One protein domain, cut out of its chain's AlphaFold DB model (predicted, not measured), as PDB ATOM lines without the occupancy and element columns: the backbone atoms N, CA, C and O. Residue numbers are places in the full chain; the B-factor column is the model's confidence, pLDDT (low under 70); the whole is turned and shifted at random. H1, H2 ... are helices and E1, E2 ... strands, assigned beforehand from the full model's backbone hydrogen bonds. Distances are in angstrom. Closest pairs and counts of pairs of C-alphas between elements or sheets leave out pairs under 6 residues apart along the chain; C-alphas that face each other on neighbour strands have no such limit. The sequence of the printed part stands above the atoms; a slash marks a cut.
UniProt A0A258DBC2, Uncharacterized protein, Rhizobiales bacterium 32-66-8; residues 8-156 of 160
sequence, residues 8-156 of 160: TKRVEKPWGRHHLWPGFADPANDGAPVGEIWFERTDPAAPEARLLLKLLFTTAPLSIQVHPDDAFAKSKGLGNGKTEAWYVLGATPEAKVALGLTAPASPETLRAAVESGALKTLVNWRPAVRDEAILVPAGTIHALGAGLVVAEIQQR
ATOM      1  N   THR A   8     355.959 238.942 327.177       94.94
ATOM      2  CA  THR A   8     355.891 237.986 326.074       94.94
ATOM      3  C   THR A   8     355.302 238.640 324.835       94.94
ATOM      4  O   THR A   8     354.198 239.185 324.900       94.94
ATOM      5  N   LYS A   9     355.984 238.522 323.697       95.25
ATOM      6  CA  LYS A   9     355.470 238.914 322.380       95.25
ATOM      7  C   LYS A   9     355.110 237.664 321.581       95.25
ATOM      8  O   LYS A   9     355.935 236.770 321.433       95.25
ATOM      9  N   ARG A  10     353.883 237.601 321.061       96.31
ATOM     10  CA  ARG A  10     353.418 236.502 320.200       96.31
ATOM     11  C   ARG A  10     353.747 236.804 318.743       96.31
ATOM     12  O   ARG A  10     353.592 237.943 318.307       96.31
ATOM     13  N   VAL A  11     354.168 235.785 318.003       97.50
ATOM     14  CA  VAL A  11     354.417 235.874 316.563       97.50
ATOM     15  C   VAL A  11     353.632 234.779 315.855       97.50
ATOM     16  O   VAL A  11     353.821 233.583 316.092       97.50
ATOM     17  N   GLU A  12     352.734 235.209 314.979       97.75
ATOM     18  CA  GLU A  12     351.911 234.337 314.150       97.75
ATOM     19  C   GLU A  12     352.740 233.766 313.003       97.75
ATOM     20  O   GLU A  12     353.529 234.475 312.370       97.75
ATOM     21  N   LYS A  13     352.579 232.469 312.737       97.25
ATOM     22  CA  LYS A  13     353.284 231.772 311.657       97.25
ATOM     23  C   LYS A  13     352.389 230.688 311.074       97.25
ATOM     24  O   LYS A  13     351.756 229.976 311.844       97.25
ATOM     25  N   PRO A  14     352.406 230.464 309.748       96.50
ATOM     26  CA  PRO A  14     351.565 229.445 309.110       96.50
ATOM     27  C   PRO A  14     351.854 228.016 309.600       96.50
ATOM     28  O   PRO A  14     350.993 227.151 309.508       96.50
ATOM     29  N   TRP A  15     353.052 227.773 310.134       96.88
ATOM     30  CA  TRP A  15     353.479 226.503 310.727       96.88
ATOM     31  C   TRP A  15     353.251 226.422 312.246       96.88
ATOM     32  O   TRP A  15     353.743 225.489 312.882       96.88
ATOM     33  N   GLY A  16     352.565 227.405 312.838       97.25
ATOM     34  CA  GLY A  16     352.334 227.521 314.278       97.25
ATOM     35  C   GLY A  16     351.267 226.574 314.834       97.25
ATOM     36  O   GLY A  16     350.715 225.741 314.113       97.25
ATOM     37  N   ARG A  17     350.939 226.729 316.123       96.12
ATOM     38  CA  ARG A  17     349.891 225.970 316.831       96.12
ATOM     39  C   ARG A  17     348.715 226.849 317.259       96.12
ATOM     40  O   ARG A  17     348.889 228.021 317.591       96.12
ATOM     41  N   HIS A  18     347.540 226.226 317.339       96.00
ATOM     42  CA  HIS A  18     346.356 226.765 318.023       96.00
ATOM     43  C   HIS A  18     346.229 226.297 319.470       96.00
ATOM     44  O   HIS A  18     345.502 226.912 320.232       96.00
ATOM     45  N   HIS A  19     346.945 225.236 319.849       94.38
ATOM     46  CA  HIS A  19     347.054 224.801 321.236       94.38
ATOM     47  C   HIS A  19     348.506 224.912 321.701       94.38
ATOM     48  O   HIS A  19     349.399 224.235 321.173       94.38
ATOM     49  N   LEU A  20     348.748 225.827 322.634       93.81
ATOM     50  CA  LEU A  20     350.070 226.225 323.092       93.81
ATOM     51  C   LEU A  20     350.508 225.445 324.328       93.81
ATOM     52  O   LEU A  20     349.770 224.673 324.934       93.81
ATOM     53  N   TRP A  21     351.783 225.611 324.672       91.69
ATOM     54  CA  TRP A  21     352.371 224.976 325.844       91.69
ATOM     55  C   TRP A  21     351.733 225.494 327.145       91.69
ATOM     56  O   TRP A  21     351.358 226.670 327.201       91.69
ATOM     57  N   PRO A  22     351.636 224.666 328.207       92.44
ATOM     58  CA  PRO A  22     351.093 225.099 329.490       92.44
ATOM     59  C   PRO A  22     351.698 226.422 329.973       92.44
ATOM     60  O   PRO A  22     352.915 226.611 329.951       92.44
ATOM     61  N   GLY A  23     350.829 227.330 330.420       90.12
ATOM     62  CA  GLY A  23     351.204 228.684 330.841       90.12
ATOM     63  C   GLY A  23     350.971 229.770 329.785       90.12
ATOM     64  O   GLY A  23     351.059 230.949 330.120       90.12
ATOM     65  N   PHE A  24     350.609 229.409 328.550       93.62
ATOM     66  CA  PHE A  24     350.230 230.362 327.506       93.62
ATOM     67  C   PHE A  24     348.778 230.155 327.083       93.62
ATOM     68  O   PHE A  24     348.352 229.034 326.839       93.62
ATOM     69  N   ALA A  25     348.014 231.246 326.993       93.75
ATOM     70  CA  ALA A  25     346.647 231.187 326.485       93.75
ATOM     71  C   ALA A  25     346.642 230.935 324.973       93.75
ATOM     72  O   ALA A  25     347.341 231.644 324.241       93.75
ATOM     73  N   ASP A  26     345.820 229.996 324.527       95.75
ATOM     74  CA  ASP A  26     345.614 229.686 323.115       95.75
ATOM     75  C   ASP A  26     345.119 230.917 322.323       95.75
ATOM     76  O   ASP A  26     344.498 231.820 322.903       95.75
ATOM     77  N   PRO A  27     345.432 231.033 321.016       93.56
ATOM     78  CA  PRO A  27     344.740 231.978 320.143       93.56
ATOM     79  C   PRO A  27     343.233 231.671 320.079       93.56
ATOM     80  O   PRO A  27     342.788 230.576 320.419       93.56
ATOM     81  N   ALA A  28     342.440 232.642 319.616       90.81
ATOM     82  CA  ALA A  28     341.026 232.408 319.320       90.81
ATOM     83  C   ALA A  28     340.861 231.274 318.290       90.81
ATOM     84  O   ALA A  28     341.757 231.032 317.480       90.81
ATOM     85  N   ASN A  29     339.709 230.597 318.296       85.19
ATOM     86  CA  ASN A  29     339.453 229.439 317.425       85.19
ATOM     87  C   ASN A  29     339.580 229.763 315.925       85.19
ATOM     88  O   ASN A  29     339.959 228.902 315.138       85.19
ATOM     89  N   ASP A  30     339.255 230.994 315.536       91.06
ATOM     90  CA  ASP A  30     339.387 231.555 314.188       91.06
ATOM     91  C   ASP A  30     340.664 232.400 314.009       91.06
ATOM     92  O   ASP A  30     340.893 232.983 312.950       91.06
ATOM     93  N   GLY A  31     341.505 232.465 315.043       92.00
ATOM     94  CA  GLY A  31     342.756 233.207 315.053       92.00
ATOM     95  C   GLY A  31     343.868 232.517 314.266       92.00
ATOM     96  O   GLY A  31     343.855 231.307 314.016       92.00
ATOM     97  N   ALA A  32     344.880 233.300 313.896       96.19
ATOM     98  CA  ALA A  32     346.070 232.764 313.255       96.19
ATOM     99  C   ALA A  32     346.868 231.864 314.226       96.19
ATOM    100  O   ALA A  32     346.937 232.143 315.427       96.19
ATOM    101  N   PRO A  33     347.498 230.789 313.718       97.31
ATOM    102  CA  PRO A  33     348.359 229.944 314.533       97.31
ATOM    103  C   PRO A  33     349.573 230.721 315.057       97.31
ATOM    104  O   PRO A  33     350.222 231.478 314.328       97.31
ATOM    105  N   VAL A  34     349.929 230.487 316.320       98.19
ATOM    106  CA  VAL A  34     351.106 231.100 316.947       98.19
ATOM    107  C   VAL A  34     352.305 230.189 316.723       98.19
ATOM    108  O   VAL A  34     352.309 229.037 317.156       98.19
ATOM    109  N   GLY A  35     353.321 230.698 316.028       98.12
ATOM    110  CA  GLY A  35     354.570 229.972 315.806       98.12
ATOM    111  C   GLY A  35     355.586 230.218 316.901       98.12
ATOM    112  O   GLY A  35     356.302 229.296 317.278       98.12
ATOM    113  N   GLU A  36     355.644 231.446 317.419       98.25
ATOM    114  CA  GLU A  36     356.693 231.847 318.352       98.25
ATOM    115  C   GLU A  36     356.142 232.693 319.502       98.25
ATOM    116  O   GLU A  36     355.227 233.504 319.330       98.25
ATOM    117  N   ILE A  37     356.750 232.545 320.678       98.12
ATOM    118  CA  ILE A  37     356.618 233.479 321.798       98.12
ATOM    119  C   ILE A  37     358.003 233.963 322.186       98.12
ATOM    120  O   ILE A  37     358.861 233.164 322.541       98.12
ATOM    121  N   TRP A  38     358.215 235.271 322.125       97.44
ATOM    122  CA  TRP A  38     359.486 235.914 322.440       97.44
ATOM    123  C   TRP A  38     359.433 236.500 323.840       97.44
ATOM    124  O   TRP A  38     358.416 237.077 324.224       97.44
ATOM    125  N   PHE A  39     360.540 236.401 324.569       96.06
ATOM    126  CA  PHE A  39     360.677 237.014 325.885       96.06
ATOM    127  C   PHE A  39     361.477 238.304 325.777       96.06
ATOM    128  O   PHE A  39     362.641 238.298 325.369       96.06
ATOM    129  N   GLU A  40     360.853 239.410 326.163       93.25
ATOM    130  CA  GLU A  40     361.408 240.752 326.028       93.25
ATOM    131  C   GLU A  40     361.483 241.459 327.384       93.25
ATOM    132  O   GLU A  40     360.730 241.178 328.321       93.25
ATOM    133  N   ARG A  41     362.440 242.381 327.509       90.81
ATOM    134  CA  ARG A  41     362.520 243.253 328.681       90.81
ATOM    135  C   ARG A  41     361.395 244.282 328.613       90.81
ATOM    136  O   ARG A  41     361.111 244.823 327.551       90.81
ATOM    137  N   THR A  42     360.792 244.555 329.763       85.69
ATOM    138  CA  THR A  42     359.709 245.535 329.931       85.69
ATOM    139  C   THR A  42     360.203 246.974 329.964       85.69
ATOM    140  O   THR A  42     359.495 247.873 329.524       85.69
ATOM    141  N   ASP A  43     361.398 247.190 330.512       88.38
ATOM    142  CA  ASP A  43     361.993 248.513 330.659       88.38
ATOM    143  C   ASP A  43     362.663 248.953 329.344       88.38
ATOM    144  O   ASP A  43     363.667 248.350 328.950       88.38
ATOM    145  N   PRO A  44     362.156 250.000 328.668       83.50
ATOM    146  CA  PRO A  44     362.745 250.505 327.432       83.50
ATOM    147  C   PRO A  44     364.114 251.170 327.642       83.50
ATOM    148  O   PRO A  44     364.851 251.341 326.675       83.50
ATOM    149  N   ALA A  45     364.467 251.548 328.876       88.44
ATOM    150  CA  ALA A  45     365.785 252.077 329.214       88.44
ATOM    151  C   ALA A  45     366.811 250.968 329.507       88.44
ATOM    152  O   ALA A  45     368.005 251.250 329.649       88.44
ATOM    153  N   ALA A  46     366.377 249.705 329.600       87.25
ATOM    154  CA  ALA A  46     367.289 248.602 329.837       87.25
ATOM    155  C   ALA A  46     368.213 248.381 328.624       87.25
ATOM    156  O   ALA A  46     367.759 248.448 327.480       87.25
ATOM    157  N   PRO A  47     369.494 248.032 328.848       88.25
ATOM    158  CA  PRO A  47     370.381 247.637 327.764       88.25
ATOM    159  C   PRO A  47     369.798 246.473 326.963       88.25
ATOM    160  O   PRO A  47     369.207 245.545 327.531       88.25
ATOM    161  N   GLU A  48     370.020 246.498 325.650       88.44
ATOM    162  CA  GLU A  48     369.592 245.424 324.765       88.44
ATOM    163  C   GLU A  48     370.207 244.086 325.202       88.44
ATOM    164  O   GLU A  48     371.412 243.962 325.453       88.44
ATOM    165  N   ALA A  49     369.361 243.062 325.313       90.81
ATOM    166  CA  ALA A  49     369.820 241.731 325.662       90.81
ATOM    167  C   ALA A  49     370.689 241.160 324.532       90.81
ATOM    168  O   ALA A  49     370.324 241.197 323.363       90.81
ATOM    169  N   ARG A  50     371.837 240.578 324.886       92.94
ATOM    170  CA  ARG A  50     372.726 239.920 323.911       92.94
ATOM    171  C   ARG A  50     372.148 238.612 323.370       92.94
ATOM    172  O   ARG A  50     372.533 238.180 322.286       92.94
ATOM    173  N   LEU A  51     371.241 238.005 324.131       95.81
ATOM    174  CA  LEU A  51     370.521 236.790 323.779       95.81
ATOM    175  C   LEU A  51     369.027 237.085 323.663       95.81
ATOM    176  O   LEU A  51     368.507 237.973 324.343       95.81
ATOM    177  N   LEU A  52     368.352 236.296 322.838       96.38
ATOM    178  CA  LEU A  52     366.905 236.247 322.718       96.38
ATOM    179  C   LEU A  52     366.447 234.824 323.043       96.38
ATOM    180  O   LEU A  52     366.985 233.859 322.505       96.38
ATOM    181  N   LEU A  53     365.476 234.718 323.948       97.88
ATOM    182  CA  LEU A  53     364.777 233.475 324.249       97.88
ATOM    183  C   LEU A  53     363.441 233.479 323.508       97.88
ATOM    184  O   LEU A  53     362.673 234.443 323.615       97.88
ATOM    185  N   LYS A  54     363.154 232.381 322.814       98.06
ATOM    186  CA  LYS A  54     361.873 232.114 322.164       98.06
ATOM    187  C   LYS A  54     361.340 230.746 322.581       98.06
ATOM    188  O   LYS A  54     362.111 229.834 322.868       98.06
ATOM    189  N   LEU A  55     360.021 230.593 322.577       98.44
ATOM    190  CA  LEU A  55     359.376 229.290 322.438       98.44
ATOM    191  C   LEU A  55     358.857 229.151 321.016       98.44
ATOM    192  O   LEU A  55     358.154 230.047 320.555       98.44
ATOM    193  N   LEU A  56     359.179 228.046 320.354       98.56
ATOM    194  CA  LEU A  56     358.704 227.707 319.016       98.56
ATOM    195  C   LEU A  56     357.688 226.568 319.103       98.56
ATOM    196  O   LEU A  56     357.899 225.600 319.834       98.56
ATOM    197  N   PHE A  57     356.612 226.668 318.326       98.19
ATOM    198  CA  PHE A  57     355.492 225.729 318.304       98.19
ATOM    199  C   PHE A  57     355.251 225.228 316.880       98.19
ATOM    200  O   PHE A  57     354.519 225.852 316.118       98.19
ATOM    201  N   THR A  58     355.841 224.098 316.495       98.31
ATOM    202  CA  THR A  58     355.781 223.639 315.099       98.31
ATOM    203  C   THR A  58     354.655 222.624 314.878       98.31
ATOM    204  O   THR A  58     354.514 221.648 315.625       98.31
ATOM    205  N   THR A  59     353.845 222.846 313.841       97.75
ATOM    206  CA  THR A  59     352.880 221.890 313.255       97.75
ATOM    207  C   THR A  59     353.278 221.453 311.849       97.75
ATOM    208  O   THR A  59     352.844 220.400 311.390       97.75
ATOM    209  N   ALA A  60     354.156 222.211 311.194       97.81
ATOM    210  CA  ALA A  60     354.767 221.883 309.913       97.81
ATOM    211  C   ALA A  60     356.292 222.097 309.983       97.81
ATOM    212  O   ALA A  60     356.756 222.836 310.856       97.81
ATOM    213  N   PRO A  61     357.084 221.466 309.095       96.56
ATOM    214  CA  PRO A  61     358.518 221.726 309.014       96.56
ATOM    215  C   PRO A  61     358.805 223.190 308.665       96.56
ATOM    216  O   PRO A  61     358.151 223.764 307.791       96.56
ATOM    217  N   LEU A  62     359.807 223.771 309.321       97.25
ATOM    218  CA  LEU A  62     360.348 225.081 308.961       97.25
ATOM    219  C   LEU A  62     361.269 224.957 307.737       97.25
ATOM    220  O   LEU A  62     361.610 223.857 307.292       97.25
ATOM    221  N   SER A  63     361.670 226.099 307.173       96.06
ATOM    222  CA  SER A  63     362.677 226.124 306.112       96.06
ATOM    223  C   SER A  63     364.004 225.519 306.584       96.06
ATOM    224  O   SER A  63     364.338 225.555 307.767       96.06
ATOM    225  N   ILE A  64     364.769 224.984 305.632       97.44
ATOM    226  CA  ILE A  64     366.181 224.650 305.837       97.44
ATOM    227  C   ILE A  64     366.974 225.955 305.777       97.44
ATOM    228  O   ILE A  64     366.832 226.710 304.815       97.44
ATOM    229  N   GLN A  65     367.774 226.222 306.807       96.94
ATOM    230  CA  GLN A  65     368.408 227.518 307.059       96.94
ATOM    231  C   GLN A  65     369.898 227.358 307.359       96.94
ATOM    232  O   GLN A  65     370.361 226.272 307.713       96.94
ATOM    233  N   VAL A  66     370.653 228.451 307.222       97.25
ATOM    234  CA  VAL A  66     372.033 228.549 307.705       97.25
ATOM    235  C   VAL A  66     372.318 229.972 308.157       97.25
ATOM    236  O   VAL A  66     372.254 230.919 307.385       97.25
ATOM    237  N   HIS A  67     372.685 230.116 309.420       98.06
ATOM    238  CA  HIS A  67     372.932 231.421 310.008       98.06
ATOM    239  C   HIS A  67     374.394 231.843 309.874       98.06
ATOM    240  O   HIS A  67     375.279 230.998 310.017       98.06
ATOM    241  N   PRO A  68     374.691 233.131 309.640       97.81
ATOM    242  CA  PRO A  68     376.066 233.597 309.587       97.81
ATOM    243  C   PRO A  68     376.680 233.711 310.983       97.81
ATOM    244  O   PRO A  68     375.984 233.928 311.980       97.81
ATOM    245  N   ASP A  69     378.006 233.613 311.047       98.19
ATOM    246  CA  ASP A  69     378.761 234.011 312.232       98.19
ATOM    247  C   ASP A  69     378.888 235.545 312.317       98.19
ATOM    248  O   ASP A  69     378.477 236.285 311.418       98.19
ATOM    249  N   ASP A  70     379.453 236.041 313.420       97.31
ATOM    250  CA  ASP A  70     379.618 237.481 313.639       97.31
ATOM    251  C   ASP A  70     380.503 238.145 312.571       97.31
ATOM    252  O   ASP A  70     380.276 239.303 312.217       97.31
ATOM    253  N   ALA A  71     381.536 237.453 312.078       97.38
ATOM    254  CA  ALA A  71     382.467 238.012 311.104       97.38
ATOM    255  C   ALA A  71     381.788 238.184 309.739       97.38
ATOM    256  O   ALA A  71     381.854 239.260 309.137       97.38
ATOM    257  N   PHE A  72     381.075 237.157 309.280       97.12
ATOM    258  CA  PHE A  72     380.327 237.181 308.036       97.12
ATOM    259  C   PHE A  72     379.155 238.161 308.110       97.12
ATOM    260  O   PHE A  72     378.991 238.954 307.183       97.12
ATOM    261  N   ALA A  73     378.398 238.184 309.213       97.06
ATOM    262  CA  ALA A  73     377.316 239.148 309.421       97.06
ATOM    263  C   ALA A  73     377.822 240.595 309.275       97.06
ATOM    264  O   ALA A  73     377.302 241.355 308.453       97.06
ATOM    265  N   LYS A  74     378.919 240.944 309.961       96.19
ATOM    266  CA  LYS A  74     379.554 242.269 309.853       96.19
ATOM    267  C   LYS A  74     380.039 242.573 308.439       96.19
ATOM    268  O   LYS A  74     379.837 243.682 307.954       96.19
ATOM    269  N   SER A  75     380.623 241.590 307.747       97.19
ATOM    270  CA  SER A  75     381.068 241.754 306.351       97.19
ATOM    271  C   SER A  75     379.925 242.094 305.384       97.19
ATOM    272  O   SER A  75     380.161 242.649 304.312       97.19
ATOM    273  N   LYS A  76     378.680 241.779 305.767       96.12
ATOM    274  CA  LYS A  76     377.452 242.056 305.014       96.12
ATOM    275  C   LYS A  76     376.691 243.283 305.520       96.12
ATOM    276  O   LYS A  76     375.595 243.540 305.036       96.12
ATOM    277  N   GLY A  77     377.250 244.037 306.471       94.94
ATOM    278  CA  GLY A  77     376.573 245.186 307.081       94.94
ATOM    279  C   GLY A  77     375.393 244.799 307.980       94.94
ATOM    280  O   GLY A  77     374.529 245.631 308.239       94.94
ATOM    281  N   LEU A  78     375.338 243.542 308.429       92.50
ATOM    282  CA  LEU A  78     374.348 243.053 309.387       92.50
ATOM    283  C   LEU A  78     374.865 243.242 310.821       92.50
ATOM    284  O   LEU A  78     376.026 243.592 311.038       92.50
ATOM    285  N   GLY A  79     373.985 243.026 311.801       90.00
ATOM    286  CA  GLY A  79     374.318 243.110 313.223       90.00
ATOM    287  C   GLY A  79     375.166 241.927 313.704       90.00
ATOM    288  O   GLY A  79     376.291 241.709 313.258       90.00
ATOM    289  N   ASN A  80     374.633 241.166 314.657       93.31
ATOM    290  CA  ASN A  80     375.301 239.969 315.166       93.31
ATOM    291  C   ASN A  80     375.086 238.774 314.224       93.31
ATOM    292  O   ASN A  80     374.075 238.701 313.518       93.31
ATOM    293  N   GLY A  81     375.998 237.804 314.287       97.06
ATOM    294  CA  GLY A  81     375.730 236.452 313.815       97.06
ATOM    295  C   GLY A  81     374.654 235.770 314.663       97.06
ATOM    296  O   GLY A  81     374.082 236.369 315.585       97.06
ATOM    297  N   LYS A  82     374.359 234.511 314.343       98.25
ATOM    298  CA  LYS A  82     373.291 233.765 315.013       98.25
ATOM    299  C   LYS A  82     373.678 232.307 315.249       98.25
ATOM    300  O   LYS A  82     373.395 231.419 314.455       98.25
ATOM    301  N   THR A  83     374.358 232.083 316.371       98.38
ATOM    302  CA  THR A  83     374.420 230.779 317.044       98.38
ATOM    303  C   THR A  83     373.190 230.604 317.922       98.38
ATOM    304  O   THR A  83     372.754 231.552 318.587       98.38
ATOM    305  N   GLU A  84     372.671 229.381 317.955       98.62
ATOM    306  CA  GLU A  84     371.482 229.010 318.713       98.62
ATOM    307  C   GLU A  84     371.748 227.803 319.606       98.62
ATOM    308  O   GLU A  84     372.651 227.001 319.370       98.62
ATOM    309  N   ALA A  85     370.926 227.660 320.635       98.69
ATOM    310  CA  ALA A  85     370.789 226.465 321.434       98.69
ATOM    311  C   ALA A  85     369.299 226.165 321.598       98.69
ATOM    312  O   ALA A  85     368.518 227.027 322.001       98.69
ATOM    313  N   TRP A  86     368.913 224.936 321.300       98.81
ATOM    314  CA  TRP A  86     367.550 224.449 321.411       98.81
ATOM    315  C   TRP A  86     367.436 223.511 322.603       98.81
ATOM    316  O   TRP A  86     368.252 222.608 322.765       98.81
ATOM    317  N   TYR A  87     366.396 223.689 323.406       98.75
ATOM    318  CA  TYR A  87     365.961 222.704 324.385       98.75
ATOM    319  C   TYR A  87     364.584 222.179 323.987       98.75
ATOM    320  O   TYR A  87     363.624 222.947 323.865       98.75
ATOM    321  N   VAL A  88     364.482 220.872 323.755       98.62
ATOM    322  CA  VAL A  88     363.251 220.241 323.268       98.62
ATOM    323  C   VAL A  88     362.297 220.013 324.439       98.62
ATOM    324  O   VAL A  88     362.416 219.047 325.187       98.62
ATOM    325  N   LEU A  89     361.306 220.890 324.584       98.06
ATOM    326  CA  LEU A  89     360.278 220.781 325.623       98.06
ATOM    327  C   LEU A  89     359.261 219.681 325.304       98.06
ATOM    328  O   LEU A  89     358.794 218.974 326.198       98.06
ATOM    329  N   GLY A  90     358.919 219.519 324.025       97.44
ATOM    330  CA  GLY A  90     357.975 218.510 323.562       97.44
ATOM    331  C   GLY A  90     358.256 218.077 322.131       97.44
ATOM    332  O   GLY A  90     358.621 218.891 321.287       97.44
ATOM    333  N   ALA A  91     358.054 216.792 321.862       98.06
ATOM    334  CA  ALA A  91     358.229 216.177 320.554       98.06
ATOM    335  C   ALA A  91     357.151 215.102 320.365       98.06
ATOM    336  O   ALA A  91     356.947 214.274 321.255       98.06
ATOM    337  N   THR A  92     356.439 215.127 319.236       97.88
ATOM    338  CA  THR A  92     355.608 213.985 318.818       97.88
ATOM    339  C   THR A  92     356.502 212.815 318.380       97.88
ATOM    340  O   THR A  92     357.681 213.038 318.092       97.88
ATOM    341  N   PRO A  93     355.991 211.571 318.297       97.75
ATOM    342  CA  PRO A  93     356.808 210.412 317.916       97.75
ATOM    343  C   PRO A  93     357.514 210.553 316.555       97.75
ATOM    344  O   PRO A  93     358.603 210.021 316.358       97.75
ATOM    345  N   GLU A  94     356.916 211.294 315.623       97.88
ATOM    346  CA  GLU A  94     357.446 211.537 314.278       97.88
ATOM    347  C   GLU A  94     358.305 212.805 314.182       97.88
ATOM    348  O   GLU A  94     358.838 213.096 313.106       97.88
ATOM    349  N   ALA A  95     358.422 213.579 315.266       98.38
ATOM    350  CA  ALA A  95     359.123 214.851 315.263       98.38
ATOM    351  C   ALA A  95     360.624 214.654 315.017       98.38
ATOM    352  O   ALA A  95     361.270 213.744 315.545       98.38
ATOM    353  N   LYS A  96     361.191 215.534 314.192       98.50
ATOM    354  CA  LYS A  96     362.591 215.465 313.767       98.50
ATOM    355  C   LYS A  96     363.242 216.832 313.811       98.50
ATOM    356  O   LYS A  96     362.585 217.848 313.610       98.50
ATOM    357  N   VAL A  97     364.554 216.826 313.985       98.56
ATOM    358  CA  VAL A  97     365.426 217.982 313.766       98.56
ATOM    359  C   VAL A  97     366.445 217.636 312.691       98.56
ATOM    360  O   VAL A  97     366.820 216.471 312.529       98.56
ATOM    361  N   ALA A  98     366.879 218.643 311.950       98.31
ATOM    362  CA  ALA A  98     367.899 218.522 310.924       98.31
ATOM    363  C   ALA A  98     369.133 219.322 311.349       98.31
ATOM    364  O   ALA A  98     369.001 220.505 311.663       98.31
ATOM    365  N   LEU A  99     370.307 218.686 311.379       98.00
ATOM    366  CA  LEU A  99     371.570 219.290 311.826       98.00
ATOM    367  C   LEU A  99     372.726 218.826 310.945       98.00
ATOM    368  O   LEU A  99     373.132 217.664 310.990       98.00
ATOM    369  N   GLY A 100     373.284 219.760 310.184       98.12
ATOM    370  CA  GLY A 100     374.360 219.502 309.243       98.12
ATOM    371  C   GLY A 100     373.910 218.706 308.018       98.12
ATOM    372  O   GLY A 100     372.732 218.398 307.817       98.12
ATOM    373  N   LEU A 101     374.883 218.381 307.175       97.75
ATOM    374  CA  LEU A 101     374.680 217.580 305.974       97.75
ATOM    375  C   LEU A 101     374.968 216.101 306.253       97.75
ATOM    376  O   LEU A 101     375.759 215.772 307.135       97.75
ATOM    377  N   THR A 102     374.357 215.207 305.480       97.38
ATOM    378  CA  THR A 102     374.606 213.756 305.535       97.38
ATOM    379  C   THR A 102     376.002 213.382 305.032       97.38
ATOM    380  O   THR A 102     376.545 212.352 305.425       97.38
ATOM    381  N   ALA A 103     376.596 214.230 304.190       96.31
ATOM    382  CA  ALA A 103     377.970 214.143 303.717       96.31
ATOM    383  C   ALA A 103     378.502 215.551 303.382       96.31
ATOM    384  O   ALA A 103     377.703 216.461 303.137       96.31
ATOM    385  N   PRO A 104     379.832 215.757 303.336       95.75
ATOM    386  CA  PRO A 104     380.408 216.994 302.818       95.75
ATOM    387  C   PRO A 104     379.899 217.298 301.402       95.75
ATOM    388  O   PRO A 104     379.861 216.410 300.551       95.75
ATOM    389  N   ALA A 105     379.537 218.553 301.140       96.12
ATOM    390  CA  ALA A 105     379.063 219.008 299.837       96.12
ATOM    391  C   ALA A 105     379.774 220.301 299.435       96.12
ATOM    392  O   ALA A 105     380.060 221.148 300.286       96.12
ATOM    393  N   SER A 106     380.045 220.465 298.139       97.12
ATOM    394  CA  SER A 106     380.592 221.720 297.624       97.12
ATOM    395  C   SER A 106     379.494 222.792 297.515       97.12
ATOM    396  O   SER A 106     378.302 222.458 297.447       97.12
ATOM    397  N   PRO A 107     379.857 224.086 297.449       96.25
ATOM    398  CA  PRO A 107     378.896 225.159 297.194       96.25
ATOM    399  C   PRO A 107     378.069 224.957 295.914       96.25
ATOM    400  O   PRO A 107     376.892 225.309 295.874       96.25
ATOM    401  N   GLU A 108     378.657 224.371 294.869       97.81
ATOM    402  CA  GLU A 108     377.987 224.064 293.599       97.81
ATOM    403  C   GLU A 108     376.942 222.963 293.780       97.81
ATOM    404  O   GLU A 108     375.817 223.104 293.302       97.81
ATOM    405  N   THR A 109     377.278 221.902 294.523       96.75
ATOM    406  CA  THR A 109     376.328 220.838 294.875       96.75
ATOM    407  C   THR A 109     375.153 221.391 295.676       96.75
ATOM    408  O   THR A 109     374.003 221.083 295.367       96.75
ATOM    409  N   LEU A 110     375.424 222.234 296.677       96.75
ATOM    410  CA  LEU A 110     374.373 222.853 297.485       96.75
ATOM    411  C   LEU A 110     373.472 223.760 296.644       96.75
ATOM    412  O   LEU A 110     372.251 223.680 296.773       96.75
ATOM    413  N   ARG A 111     374.044 224.562 295.739       96.88
ATOM    414  CA  ARG A 111     373.276 225.413 294.818       96.88
ATOM    415  C   ARG A 111     372.347 224.586 293.928       96.88
ATOM    416  O   ARG A 111     371.147 224.845 293.914       96.88
ATOM    417  N   ALA A 112     372.866 223.548 293.274       97.56
ATOM    418  CA  ALA A 112     372.058 222.667 292.431       97.56
ATOM    419  C   ALA A 112     370.947 221.956 293.229       97.56
ATOM    420  O   ALA A 112     369.831 221.770 292.738       97.56
ATOM    421  N   ALA A 113     371.220 221.576 294.481       96.56
ATOM    422  CA  ALA A 113     370.232 220.952 295.359       96.56
ATOM    423  C   ALA A 113     369.134 221.928 295.813       96.56
ATOM    424  O   ALA A 113     367.983 221.518 295.964       96.56
ATOM    425  N   VAL A 114     369.464 223.205 296.019       95.00
ATOM    426  CA  VAL A 114     368.476 224.262 296.285       95.00
ATOM    427  C   VAL A 114     367.586 224.468 295.061       95.00
ATOM    428  O   VAL A 114     366.366 224.407 295.185       95.00
ATOM    429  N   GLU A 115     368.182 224.636 293.878       96.69
ATOM    430  CA  GLU A 115     367.462 224.896 292.621       96.69
ATOM    431  C   GLU A 115     366.527 223.744 292.222       96.69
ATOM    432  O   GLU A 115     365.418 223.971 291.747       96.69
ATOM    433  N   SER A 116     366.946 222.498 292.459       96.81
ATOM    434  CA  SER A 116     366.152 221.296 292.162       96.81
ATOM    435  C   SER A 116     365.183 220.880 293.279       96.81
ATOM    436  O   SER A 116     364.392 219.955 293.091       96.81
ATOM    437  N   GLY A 117     365.250 221.505 294.462       94.31
ATOM    438  CA  GLY A 117     364.487 221.089 295.648       94.31
ATOM    439  C   GLY A 117     364.992 219.799 296.318       94.31
ATOM    440  O   GLY A 117     364.323 219.245 297.199       94.31
ATOM    441  N   ALA A 118     366.174 219.316 295.927       95.19
ATOM    442  CA  ALA A 118     366.815 218.136 296.494       95.19
ATOM    443  C   ALA A 118     367.516 218.402 297.839       95.19
ATOM    444  O   ALA A 118     367.878 217.446 298.512       95.19
ATOM    445  N   LEU A 119     367.665 219.657 298.291       95.50
ATOM    446  CA  LEU A 119     368.395 219.976 299.533       95.50
ATOM    447  C   LEU A 119     367.921 219.151 300.743       95.50
ATOM    448  O   LEU A 119     368.738 218.698 301.537       95.50
ATOM    449  N   LYS A 120     366.616 218.872 300.846       94.19
ATOM    450  CA  LYS A 120     366.023 218.052 301.919       94.19
ATOM    451  C   LYS A 120     366.610 216.639 302.051       94.19
ATOM    452  O   LYS A 120     366.491 216.061 303.125       94.19
ATOM    453  N   THR A 121     367.204 216.084 300.992       94.38
ATOM    454  CA  THR A 121     367.858 214.763 301.013       94.38
ATOM    455  C   THR A 121     369.318 214.839 301.457       94.38
ATOM    456  O   THR A 121     369.894 213.823 301.840       94.38
ATOM    457  N   LEU A 122     369.911 216.036 301.421       96.75
ATOM    458  CA  LEU A 122     371.289 216.285 301.835       96.75
ATOM    459  C   LEU A 122     371.400 216.666 303.310       96.75
ATOM    460  O   LEU A 122     372.477 216.530 303.879       96.75
ATOM    461  N   VAL A 123     370.324 217.146 303.938       97.56
ATOM    462  CA  VAL A 123     370.337 217.507 305.362       97.56
ATOM    463  C   VAL A 123     370.156 216.264 306.229       97.56
ATOM    464  O   VAL A 123     369.322 215.400 305.949       97.56
ATOM    465  N   ASN A 124     370.932 216.179 307.304       98.06
ATOM    466  CA  ASN A 124     370.890 215.068 308.240       98.06
ATOM    467  C   ASN A 124     369.716 215.214 309.222       98.06
ATOM    468  O   ASN A 124     369.821 215.891 310.247       98.06
ATOM    469  N   TRP A 125     368.592 214.575 308.893       98.19
ATOM    470  CA  TRP A 125     367.411 214.487 309.752       98.19
ATOM    471  C   TRP A 125     367.532 213.351 310.763       98.19
ATOM    472  O   TRP A 125     367.758 212.200 310.390       98.19
ATOM    473  N   ARG A 126     367.244 213.645 312.030       97.88
ATOM    474  CA  ARG A 126     367.165 212.651 313.107       97.88
ATOM    475  C   ARG A 126     365.916 212.857 313.967       97.88
ATOM    476  O   ARG A 126     365.398 213.976 314.005       97.88
ATOM    477  N   PRO A 127     365.429 211.815 314.665       98.50
ATOM    478  CA  PRO A 127     364.378 211.976 315.662       98.50
ATOM    479  C   PRO A 127     364.761 213.031 316.702       98.50
ATOM    480  O   PRO A 127     365.913 213.090 317.140       98.50
ATOM    481  N   ALA A 128     363.793 213.862 317.073       98.12
ATOM    482  CA  ALA A 128     363.930 214.789 318.183       98.12
ATOM    483  C   ALA A 128     363.562 214.079 319.486       98.12
ATOM    484  O   ALA A 128     362.563 213.361 319.540       98.12
ATOM    485  N   VAL A 129     364.347 214.294 320.538       97.94
ATOM    486  CA  VAL A 129     364.110 213.673 321.842       97.94
ATOM    487  C   VAL A 129     363.706 214.756 322.833       97.94
ATOM    488  O   VAL A 129     364.339 215.803 322.910       97.94
ATOM    489  N   ARG A 130     362.624 214.528 323.583       98.12
ATOM    490  CA  ARG A 130     362.226 215.427 324.673       98.12
ATOM    491  C   ARG A 130     363.344 215.516 325.714       98.12
ATOM    492  O   ARG A 130     363.998 214.517 325.994       98.12
ATOM    493  N   ASP A 131     363.519 216.702 326.286       98.31
ATOM    494  CA  ASP A 131     364.548 217.040 327.274       98.31
ATOM    495  C   ASP A 131     365.987 217.022 326.723       98.31
ATOM    496  O   ASP A 131     366.962 217.111 327.470       98.31
ATOM    497  N   GLU A 132     366.135 216.965 325.398       98.12
ATOM    498  CA  GLU A 132     367.416 217.112 324.722       98.12
ATOM    499  C   GLU A 132     367.811 218.589 324.588       98.12
ATOM    500  O   GLU A 132     367.002 219.435 324.194       98.12
ATOM    501  N   ALA A 133     369.088 218.880 324.854       98.62
ATOM    502  CA  ALA A 133     369.727 220.147 324.521       98.62
ATOM    503  C   ALA A 133     370.595 219.990 323.265       98.62
ATOM    504  O   ALA A 133     371.432 219.091 323.179       98.62
ATOM    505  N   ILE A 134     370.417 220.889 322.302       98.69
ATOM    506  CA  ILE A 134     371.068 220.859 320.995       98.69
ATOM    507  C   ILE A 134     371.729 222.214 320.764       98.69
ATOM    508  O   ILE A 134     371.056 223.238 320.776       98.69
ATOM    509  N   LEU A 135     373.038 222.231 320.518       98.62
ATOM    510  CA  LEU A 135     373.735 223.432 320.063       98.62
ATOM    511  C   LEU A 135     373.700 223.503 318.533       98.62
ATOM    512  O   LEU A 135     373.994 222.513 317.863       98.62
ATOM    513  N   VAL A 136     373.413 224.686 317.995       98.56
ATOM    514  CA  VAL A 136     373.451 224.991 316.561       98.56
ATOM    515  C   VAL A 136     374.441 226.133 316.334       98.56
ATOM    516  O   VAL A 136     374.070 227.309 316.371       98.56
ATOM    517  N   PRO A 137     375.735 225.819 316.142       98.38
ATOM    518  CA  PRO A 137     376.729 226.831 315.813       98.38
ATOM    519  C   PRO A 137     376.371 227.551 314.510       98.38
ATOM    520  O   PRO A 137     375.908 226.916 313.556       98.38
ATOM    521  N   ALA A 138     376.648 228.854 314.442       98.31
ATOM    522  CA  ALA A 138     376.576 229.597 313.188       98.31
ATOM    523  C   ALA A 138     377.365 228.881 312.068       98.31
ATOM    524  O   ALA A 138     378.423 228.298 312.306       98.31
ATOM    525  N   GLY A 139     376.823 228.891 310.852       97.38
ATOM    526  CA  GLY A 139     377.329 228.145 309.696       97.38
ATOM    527  C   GLY A 139     376.783 226.716 309.567       97.38
ATOM    528  O   GLY A 139     376.989 226.078 308.535       97.38
ATOM    529  N   THR A 140     376.049 226.210 310.562       98.19
ATOM    530  CA  THR A 140     375.402 224.890 310.483       98.19
ATOM    531  C   THR A 140     374.134 224.975 309.635       98.19
ATOM    532  O   THR A 140     373.254 225.775 309.938       98.19
ATOM    533  N   ILE A 141     374.000 224.133 308.605       98.12
ATOM    534  CA  ILE A 141     372.724 223.955 307.890       98.12
ATOM    535  C   ILE A 141     371.768 223.177 308.795       98.12
ATOM    536  O   ILE A 141     372.121 222.091 309.252       98.12
ATOM    537  N   HIS A 142     370.579 223.705 309.066       98.56
ATOM    538  CA  HIS A 142     369.663 223.108 310.037       98.56
ATOM    539  C   HIS A 142     368.186 223.380 309.720       98.56
ATOM    540  O   HIS A 142     367.861 224.208 308.869       98.56
ATOM    541  N   ALA A 143     367.290 222.641 310.380       98.31
ATOM    542  CA  ALA A 143     365.843 222.858 310.333       98.31
ATOM    543  C   ALA A 143     365.132 222.213 311.535       98.31
ATOM    544  O   ALA A 143     365.534 221.148 312.012       98.31
ATOM    545  N   LEU A 144     364.013 222.803 311.959       98.50
ATOM    546  CA  LEU A 144     363.054 222.170 312.868       98.50
ATOM    547  C   LEU A 144     361.932 221.505 312.060       98.50
ATOM    548  O   LEU A 144     361.328 222.121 311.179       98.50
ATOM    549  N   GLY A 145     361.646 220.239 312.357       98.25
ATOM    550  CA  GLY A 145     360.503 219.523 311.797       98.25
ATOM    551  C   GLY A 145     359.180 219.915 312.456       98.25
ATOM    552  O   GLY A 145     359.124 220.742 313.367       98.25
ATOM    553  N   ALA A 146     358.098 219.286 312.000       98.19
ATOM    554  CA  ALA A 146     356.784 219.390 312.631       98.19
ATOM    555  C   ALA A 146     356.748 218.698 314.006       98.19
ATOM    556  O   ALA A 146     357.559 217.816 314.288       98.19
ATOM    557  N   GLY A 147     355.758 219.050 314.830       98.06
ATOM    558  CA  GLY A 147     355.461 218.332 316.071       98.06
ATOM    559  C   GLY A 147     356.345 218.714 317.257       98.06
ATOM    560  O   GLY A 147     356.301 218.040 318.285       98.06
ATOM    561  N   LEU A 148     357.095 219.816 317.170       98.56
ATOM    562  CA  LEU A 148     358.019 220.255 318.214       98.56
ATOM    563  C   LEU A 148     357.477 221.418 319.047       98.56
ATOM    564  O   LEU A 148     356.763 222.292 318.549       98.56
ATOM    565  N   VAL A 149     357.865 221.424 320.320       98.44
ATOM    566  CA  VAL A 149     357.905 222.610 321.175       98.44
ATOM    567  C   VAL A 149     359.341 222.783 321.641       98.44
ATOM    568  O   VAL A 149     359.880 221.897 322.305       98.44
ATOM    569  N   VAL A 150     359.965 223.900 321.279       98.62
ATOM    570  CA  VAL A 150     361.395 224.147 321.522       98.62
ATOM    571  C   VAL A 150     361.567 225.463 322.259       98.62
ATOM    572  O   VAL A 150     360.984 226.464 321.856       98.62
ATOM    573  N   ALA A 151     362.380 225.472 323.313       98.50
ATOM    574  CA  ALA A 151     362.967 226.703 323.821       98.50
ATOM    575  C   ALA A 151     364.247 226.995 323.035       98.50
ATOM    576  O   ALA A 151     365.210 226.236 323.110       98.50
ATOM    577  N   GLU A 152     364.238 228.072 322.263       98.69
ATOM    578  CA  GLU A 152     365.363 228.521 321.451       98.69
ATOM    579  C   GLU A 152     366.039 229.703 322.139       98.69
ATOM    580  O   GLU A 152     365.438 230.760 322.338       98.69
ATOM    581  N   ILE A 153     367.297 229.511 322.522       98.50
ATOM    582  CA  ILE A 153     368.185 230.560 323.007       98.50
ATOM    583  C   ILE A 153     369.136 230.895 321.870       98.50
ATOM    584  O   ILE A 153     369.979 230.084 321.504       98.50
ATOM    585  N   GLN A 154     369.038 232.100 321.333       98.19
ATOM    586  CA  GLN A 154     369.860 232.549 320.212       98.19
ATOM    587  C   GLN A 154     370.598 233.839 320.565       98.19
ATOM    588  O   GLN A 154     370.175 234.596 321.445       98.19
ATOM    589  N   GLN A 155     371.684 234.138 319.846       97.69
ATOM    590  CA  GLN A 155     372.159 235.523 319.769       97.69
ATOM    591  C   GLN A 155     370.991 236.425 319.337       97.69
ATOM    592  O   GLN A 155     370.129 236.015 318.550       97.69
ATOM    593  N   ARG A 156     370.934 237.658 319.853       94.69
ATOM    594  CA  ARG A 156     369.906 238.616 319.430       94.69
ATOM    595  C   ARG A 156     370.203 239.091 318.004       94.69
ATOM    596  O   ARG A 156     370.928 240.063 317.789       94.69
TER     597      ARG A 156
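Overview. This is residues 8 to 156 of the 160 residues of an uncharacterized protein of Rhizobiales bacterium 32-66-8 (UniProt A0A258DBC2). A broad, twisted six-stranded sheet is partly covered by a small three-stranded sheet, which lies partly face to face with the E9, E4 and E7 side and leaves the E1 to E3 side uncovered. H1 and H2 lie far from the middle, and H3 sits beside the small sheet. The 149 printed residues hold nine named strands and three named helices, in the order E1 E2 E3 H1 E4 E5 H2 H3 E6 E7 E8 E9. The sheet orders are E1 E2 E3 E9 E4 E7 and E6 E5 E8, both antiparallel. The class is mixed, and the whole is compact, with a radius of gyration of the C-alphas of 16.5 A and spans of 45 by 40 by 29 A.

Arrangement. In the large sheet, E1 (residues 8 to 17), E2 (34 to 40) and E3 (51 to 57) form a meander, each strand the antiparallel neighbour of the one before, with two hairpins; N 9 and O 38 are 2.9 A apart, N 37 and O 55 2.9 A, both within hydrogen-bond range. Also within range are N 54 and O 152, 2.8 A, from E3 to E9 (148 to 155); N 87 and O 151, 2.8 A, from E4 (84 to 91) to E9; and N 86 and O 134, 2.8 A, from E4 to the edge strand E7 (133 to 136). E3, H1 (70 to 75) and E4 form a split strand-helix-strand unit, two same-way strands with E9 between them, with a right-handed crossover. In the small sheet, N 98 of the inner strand E5 (96 to 101) and O 143 of E8 (141 to 144) are 2.8 A apart, and N 126 of E6 (123 to 127) and O 97 of E5 2.9 A. Residues 65 to 66 pair antiparallel with 141 to 142 of E8. H3 (119 to 122) only grazes this sheet and is close to but not clearly touching H2 (107 to 116), C-alphas 113 and 119 being 4.7 A apart. Every O i to N i+4 pair in H1 and H2 is within range; H3 is too short for one.

Along the chain. E1 begins at C-alpha 8 (355.891, 237.986, 326.074) and bends by 127 degrees at residue 14. E3 is 19.4 A long, E4 18.5 A with a bend of 53 degrees at residue 88, and H2 14.2 A. E9 is 20.9 A long, ending at C-alpha 155 (372.159, 235.523, 319.769).

Size, cuts and confidence. The C-alphas of Ala 45 and Ser 116, the two farthest apart, are 48.2 A apart. The links E1 to E2 and E3 to H1 are long. The printed part has no cut, its mean pLDDT is 96.2, and no printed residue is under 70.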